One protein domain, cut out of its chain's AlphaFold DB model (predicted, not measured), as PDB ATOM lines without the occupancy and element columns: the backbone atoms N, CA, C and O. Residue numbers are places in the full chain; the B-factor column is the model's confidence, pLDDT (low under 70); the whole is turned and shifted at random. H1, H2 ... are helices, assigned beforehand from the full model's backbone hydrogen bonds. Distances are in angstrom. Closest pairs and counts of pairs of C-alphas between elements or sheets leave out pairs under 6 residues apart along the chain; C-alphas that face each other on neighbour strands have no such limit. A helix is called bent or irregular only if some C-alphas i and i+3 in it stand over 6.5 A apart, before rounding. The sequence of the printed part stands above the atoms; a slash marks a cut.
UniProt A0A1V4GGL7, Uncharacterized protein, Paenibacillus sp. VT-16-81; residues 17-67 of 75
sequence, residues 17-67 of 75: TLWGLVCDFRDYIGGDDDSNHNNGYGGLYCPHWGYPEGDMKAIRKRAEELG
ATOM      1  N   THR A  17     128.365 107.990 151.844       79.81
ATOM      2  CA  THR A  17     127.898 109.273 151.297       79.81
ATOM      3  C   THR A  17     126.560 109.162 150.566       79.81
ATOM      4  O   THR A  17     125.668 109.974 150.796       79.81
ATOM      5  N   LEU A  18     126.404 108.164 149.688       82.81
ATOM      6  CA  LEU A  18     125.155 107.979 148.945       82.81
ATOM      7  C   LEU A  18     124.030 107.527 149.878       82.81
ATOM      8  O   LEU A  18     122.909 108.006 149.754       82.81
ATOM      9  N   TRP A  19     124.339 106.635 150.823       85.25
ATOM     10  CA  TRP A  19     123.389 106.198 151.841       85.25
ATOM     11  C   TRP A  19     122.881 107.378 152.675       85.25
ATOM     12  O   TRP A  19     121.671 107.560 152.779       85.25
ATOM     13  N   GLY A  20     123.788 108.226 153.170       86.25
ATOM     14  CA  GLY A  20     123.429 109.414 153.939       86.25
ATOM     15  C   GLY A  20     122.541 110.369 153.142       86.25
ATOM     16  O   GLY A  20     121.494 110.777 153.630       86.25
ATOM     17  N   LEU A  21     122.885 110.626 151.875       87.12
ATOM     18  CA  LEU A  21     122.071 111.465 150.994       87.12
ATOM     19  C   LEU A  21     120.653 110.903 150.783       87.12
ATOM     20  O   LEU A  21     119.678 111.650 150.795       87.12
ATOM     21  N   VAL A  22     120.520 109.588 150.586       88.12
ATOM     22  CA  VAL A  22     119.211 108.933 150.414       88.12
ATOM     23  C   VAL A  22     118.380 109.009 151.696       88.12
ATOM     24  O   VAL A  22     117.174 109.249 151.620       88.12
ATOM     25  N   CYS A  23     119.001 108.829 152.862       88.88
ATOM     26  CA  CYS A  23     118.328 108.984 154.149       88.88
ATOM     27  C   CYS A  23     117.855 110.424 154.372       88.88
ATOM     28  O   CYS A  23     116.678 110.611 154.666       88.88
ATOM     29  N   ASP A  24     118.701 111.424 154.111       89.56
ATOM     30  CA  ASP A  24     118.319 112.836 154.222       89.56
ATOM     31  C   ASP A  24     117.107 113.158 153.316       89.56
ATOM     32  O   ASP A  24     116.165 113.834 153.732       89.56
ATOM     33  N   PHE A  25     117.074 112.644 152.078       88.44
ATOM     34  CA  PHE A  25     115.912 112.817 151.192       88.44
ATOM     35  C   PHE A  25     114.655 112.104 151.692       88.44
ATOM     36  O   PHE A  25     113.558 112.650 151.574       88.44
ATOM     37  N   ARG A  26     114.786 110.886 152.229       90.50
ATOM     38  CA  ARG A  26     113.658 110.157 152.823       90.50
ATOM     39  C   ARG A  26     113.054 110.960 153.972       90.50
ATOM     40  O   ARG A  26     111.834 111.082 154.035       90.50
ATOM     41  N   ASP A  27     113.898 111.492 154.846       89.38
ATOM     42  CA  ASP A  27     113.469 112.237 156.028       89.38
ATOM     43  C   ASP A  27     112.779 113.549 155.606       89.38
ATOM     44  O   ASP A  27     111.692 113.853 156.098       89.38
ATOM     45  N   TYR A  28     113.295 114.217 154.566       90.56
ATOM     46  CA  TYR A  28     112.644 115.380 153.953       90.56
ATOM     47  C   TYR A  28     111.247 115.074 153.405       90.56
ATOM     48  O   TYR A  28     110.280 115.774 153.697       90.56
ATOM     49  N   ILE A  29     111.107 113.989 152.638       89.19
ATOM     50  CA  ILE A  29     109.803 113.540 152.122       89.19
ATOM     51  C   ILE A  29     108.852 113.176 153.276       89.19
ATOM     52  O   ILE A  29     107.639 113.341 153.155       89.19
ATOM     53  N   GLY A  30     109.401 112.695 154.394       89.88
ATOM     54  CA  GLY A  30     108.671 112.383 155.622       89.88
ATOM     55  C   GLY A  30     108.199 113.603 156.420       89.88
ATOM     56  O   GLY A  30     107.451 113.422 157.379       89.88
ATOM     57  N   GLY A  31     108.582 114.820 156.019       87.06
ATOM     58  CA  GLY A  31     108.202 116.070 156.677       87.06
ATOM     59  C   GLY A  31     109.253 116.633 157.634       87.06
ATOM     60  O   GLY A  31     108.928 117.535 158.405       87.06
ATOM     61  N   ASP A  32     110.485 116.114 157.615       81.06
ATOM     62  CA  ASP A  32     111.613 116.753 158.291       81.06
ATOM     63  C   ASP A  32     112.241 117.827 157.391       81.06
ATOM     64  O   ASP A  32     113.003 117.553 156.465       81.06
ATOM     65  N   ASP A  33     111.906 119.078 157.680       75.62
ATOM     66  CA  ASP A  33     112.343 120.246 156.922       75.62
ATOM     67  C   ASP A  33     113.840 120.583 157.086       75.62
ATOM     68  O   ASP A  33     114.318 121.484 156.388       75.62
ATOM     69  N   ASP A  34     114.567 119.920 157.994       81.31
ATOM     70  CA  ASP A  34     115.992 120.158 158.281       81.31
ATOM     71  C   ASP A  34     116.821 118.863 158.214       81.31
ATOM     72  O   ASP A  34     117.698 118.607 159.036       81.31
ATOM     73  N   SER A  35     116.519 118.012 157.232       83.56
ATOM     74  CA  SER A  35     117.111 116.676 157.124       83.56
ATOM     75  C   SER A  35     118.479 116.618 156.431       83.56
ATOM     76  O   SER A  35     119.171 115.605 156.520       83.56
ATOM     77  N   ASN A  36     118.881 117.660 155.698       84.12
ATOM     78  CA  ASN A  36     120.146 117.673 154.959       84.12
ATOM     79  C   ASN A  36     121.335 117.599 155.928       84.12
ATOM     80  O   ASN A  36     121.384 118.399 156.843       84.12
ATOM     81  N   HIS A  37     122.321 116.737 155.641       82.19
ATOM     82  CA  HIS A  37     123.560 116.472 156.395       82.19
ATOM     83  C   HIS A  37     123.424 115.717 157.727       82.19
ATOM     84  O   HIS A  37     124.404 115.607 158.470       82.19
ATOM     85  N   ASN A  38     122.253 115.177 158.059       82.75
ATOM     86  CA  ASN A  38     122.036 114.547 159.367       82.75
ATOM     87  C   ASN A  38     122.585 113.117 159.448       82.75
ATOM     88  O   ASN A  38     122.850 112.612 160.537       82.75
ATOM     89  N   ASN A  39     122.835 112.479 158.303       81.12
ATOM     90  CA  ASN A  39     123.273 111.085 158.224       81.12
ATOM     91  C   ASN A  39     124.788 110.919 157.963       81.12
ATOM     92  O   ASN A  39     125.217 110.019 157.241       81.12
ATOM     93  N   GLY A  40     125.620 111.791 158.549       71.31
ATOM     94  CA  GLY A  40     127.087 111.628 158.581       71.31
ATOM     95  C   GLY A  40     127.832 112.018 157.296       71.31
ATOM     96  O   GLY A  40     129.037 111.796 157.183       71.31
ATOM     97  N   TYR A  41     127.138 112.624 156.334       78.50
ATOM     98  CA  TYR A  41     127.711 113.231 155.132       78.50
ATOM     99  C   TYR A  41     127.420 114.734 155.129       78.50
ATOM    100  O   TYR A  41     126.397 115.159 155.644       78.50
ATOM    101  N   GLY A  42     128.275 115.553 154.506       80.06
ATOM    102  CA  GLY A  42     128.106 117.017 154.441       80.06
ATOM    103  C   GLY A  42     126.911 117.516 153.611       80.06
ATOM    104  O   GLY A  42     126.875 118.694 153.245       80.06
ATOM    105  N   GLY A  43     125.973 116.628 153.267       86.31
ATOM    106  CA  GLY A  43     124.802 116.906 152.446       86.31
ATOM    107  C   GLY A  43     125.163 117.517 151.095       86.31
ATOM    108  O   GLY A  43     126.286 117.393 150.590       86.31
ATOM    109  N   LEU A  44     124.219 118.258 150.517       88.88
ATOM    110  CA  LEU A  44     124.461 118.904 149.228       88.88
ATOM    111  C   LEU A  44     125.509 120.029 149.303       88.88
ATOM    112  O   LEU A  44     126.041 120.429 148.267       88.88
ATOM    113  N   TYR A  45     125.866 120.512 150.500       85.50
ATOM    114  CA  TYR A  45     126.903 121.530 150.708       85.50
ATOM    115  C   TYR A  45     128.337 121.000 150.592       85.50
ATOM    116  O   TYR A  45     129.266 121.802 150.465       85.50
ATOM    117  N   CYS A  46     128.539 119.680 150.562       83.56
ATOM    118  CA  CYS A  46     129.859 119.091 150.351       83.56
ATOM    119  C   CYS A  46     130.491 119.606 149.036       83.56
ATOM    120  O   CYS A  46     129.812 119.597 148.010       83.56
ATOM    121  N   PRO A  47     131.756 120.070 149.027       77.69
ATOM    122  CA  PRO A  47     132.412 120.574 147.816       77.69
ATOM    123  C   PRO A  47     133.010 119.466 146.930       77.69
ATOM    124  O   PRO A  47     133.399 119.727 145.796       77.69
ATOM    125  N   HIS A  48     133.099 118.229 147.426       76.44
ATOM    126  CA  HIS A  48     133.786 117.123 146.753       76.44
ATOM    127  C   HIS A  48     132.812 116.233 145.977       76.44
ATOM    128  O   HIS A  48     132.505 115.119 146.399       76.44
ATOM    129  N   TRP A  49     132.307 116.725 144.844       79.62
ATOM    130  CA  TRP A  49     131.480 115.915 143.947       79.62
ATOM    131  C   TRP A  49     132.289 115.472 142.729       79.62
ATOM    132  O   TRP A  49     133.126 116.215 142.223       79.62
ATOM    133  N   GLY A  50     131.989 114.282 142.204       82.50
ATOM    134  CA  GLY A  50     132.545 113.784 140.938       82.50
ATOM    135  C   GLY A  50     131.941 114.427 139.680       82.50
ATOM    136  O   GLY A  50     132.026 113.837 138.608       82.50
ATOM    137  N   TYR A  51     131.299 115.591 139.812       81.56
ATOM    138  CA  TYR A  51     130.588 116.309 138.750       81.56
ATOM    139  C   TYR A  51     131.178 117.714 138.543       81.56
ATOM    140  O   TYR A  51     131.859 118.225 139.430       81.56
ATOM    141  N   PRO A  52     130.934 118.373 137.401       91.31
ATOM    142  CA  PRO A  52     131.300 119.774 137.205       91.31
ATOM    143  C   PRO A  52     130.659 120.711 138.242       91.31
ATOM    144  O   PRO A  52     129.511 120.530 138.643       91.31
ATOM    145  N   GLU A  53     131.366 121.778 138.623       89.19
ATOM    146  CA  GLU A  53     130.878 122.765 139.605       89.19
ATOM    147  C   GLU A  53     129.550 123.428 139.185       89.19
ATOM    148  O   GLU A  53     128.697 123.715 140.026       89.19
ATOM    149  N   GLY A  54     129.350 123.651 137.879       91.50
ATOM    150  CA  GLY A  54     128.097 124.189 137.339       91.50
ATOM    151  C   GLY A  54     126.890 123.305 137.659       91.50
ATOM    152  O   GLY A  54     125.855 123.815 138.091       91.50
ATOM    153  N   ASP A  55     127.054 121.985 137.547       89.94
ATOM    154  CA  ASP A  55     126.002 121.016 137.855       89.94
ATOM    155  C   ASP A  55     125.733 120.969 139.362       89.94
ATOM    156  O   ASP A  55     124.576 120.968 139.784       89.94
ATOM    157  N   MET A  56     126.784 121.037 140.189       88.88
ATOM    158  CA  MET A  56     126.629 121.129 141.648       88.88
ATOM    159  C   MET A  56     125.787 122.353 142.044       88.88
ATOM    160  O   MET A  56     124.869 122.245 142.860       88.88
ATOM    161  N   LYS A  57     126.068 123.521 141.448       90.69
ATOM    162  CA  LYS A  57     125.310 124.762 141.687       90.69
ATOM    163  C   LYS A  57     123.861 124.640 141.222       90.69
ATOM    164  O   LYS A  57     122.961 125.062 141.946       90.69
ATOM    165  N   ALA A  58     123.625 124.048 140.051       92.94
ATOM    166  CA  ALA A  58     122.279 123.831 139.528       92.94
ATOM    167  C   ALA A  58     121.446 122.915 140.441       92.94
ATOM    168  O   ALA A  58     120.287 123.219 140.725       92.94
ATOM    169  N   ILE A  59     122.048 121.838 140.958       91.38
ATOM    170  CA  ILE A  59     121.386 120.907 141.880       91.38
ATOM    171  C   ILE A  59     121.069 121.587 143.216       91.38
ATOM    172  O   ILE A  59     119.941 121.475 143.690       91.38
ATOM    173  N   ARG A  60     122.013 122.340 143.798       90.56
ATOM    174  CA  ARG A  60     121.767 123.106 145.037       90.56
ATOM    175  C   ARG A  60     120.637 124.109 144.867       90.56
ATOM    176  O   ARG A  60     119.710 124.100 145.666       90.56
ATOM    177  N   LYS A  61     120.657 124.891 143.785       92.75
ATOM    178  CA  LYS A  61     119.586 125.843 143.473       92.75
ATOM    179  C   LYS A  61     118.231 125.143 143.381       92.75
ATOM    180  O   LYS A  61     117.249 125.609 143.948       92.75
ATOM    181  N   ARG A  62     118.170 123.998 142.695       93.12
ATOM    182  CA  ARG A  62     116.927 123.229 142.600       93.12
ATOM    183  C   ARG A  62     116.459 122.734 143.969       93.12
ATOM    184  O   ARG A  62     115.265 122.730 144.238       93.12
ATOM    185  N   ALA A  63     117.384 122.318 144.823       90.50
ATOM    186  CA  ALA A  63     117.077 121.867 146.169       90.50
ATOM    187  C   ALA A  63     116.607 123.012 147.092       90.50
ATOM    188  O   ALA A  63     115.723 122.796 147.918       90.50
ATOM    189  N   GLU A  64     117.128 124.229 146.915       91.19
ATOM    190  CA  GLU A  64     116.629 125.449 147.569       91.19
ATOM    191  C   GLU A  64     115.208 125.800 147.103       91.19
ATOM    192  O   GLU A  64     114.335 126.041 147.931       91.19
ATOM    193  N   GLU A  65     114.942 125.765 145.789       91.56
ATOM    194  CA  GLU A  65     113.603 126.004 145.216       91.56
ATOM    195  C   GLU A  65     112.549 125.029 145.753       91.56
ATOM    196  O   GLU A  65     111.381 125.389 145.892       91.56
ATOM    197  N   LEU A  66     112.955 123.786 146.022       89.00
ATOM    198  CA  LEU A  66     112.083 122.768 146.598       89.00
ATOM    199  C   LEU A  66     111.884 122.960 148.105       89.00
ATOM    200  O   LEU A  66     110.890 122.481 148.631       89.00
ATOM    201  N   GLY A  67     112.777 123.682 148.786       88.25
ATOM    202  CA  GLY A  67     112.766 123.855 150.238       88.25
ATOM    203  C   GLY A  67     113.540 122.784 151.010       88.25
ATOM    204  O   GLY A  67     113.520 122.811 152.238       88.25
TER     205      GLY A  67
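Overview. This is residues 17 to 67 of the 75 residues of an uncharacterized protein of Paenibacillus sp. VT-16-81 (UniProt A0A1V4GGL7). Two helices, H1 and H2, run in roughly the same direction but are held apart, with the long link of residues 30 to 52 folding back along H1 and passing between the helices around residues 43 and 44. Residues 49 to 55 stick out where the link turns into H2, and the whole makes a flat but compact body. The printed part has 51 residues with two named helices, H1 then H2 along the chain, and no named strand; the class is all helix. The C-alphas span 30 by 23 by 12 A, and their radius of gyration is 10.8 A.

Arrangement. H1, residues 17 to 29, and H2, residues 53 to 66, are apart, with no C-alpha of the one within 8 A of the other. A long link of 23 residues joins them. Residues 49 to 55, of which 53 to 55 belong to H2, stand free. In both helices every O i to N i+4 pair is within hydrogen-bond range.

Along the chain. H1 begins at C-alpha 17, at (127.898, 109.273, 151.297), and measures 18.6 A from first to last C-alpha. Residues 30 to 52 hold no named element. H2 measures 20.1 A and ends at C-alpha 66, at (112.083, 122.768, 146.598). Neither helix is bent or irregular.

Size, cuts and confidence. The two C-alphas farthest apart are those of Gly 31 and Pro 52, 30.4 A from each other. The C-alphas of Thr 17 and Gly 67, the first and last printed, are 21.0 A apart. The printed part has no cut. Its mean pLDDT is 86.1, and no printed residue is under 70.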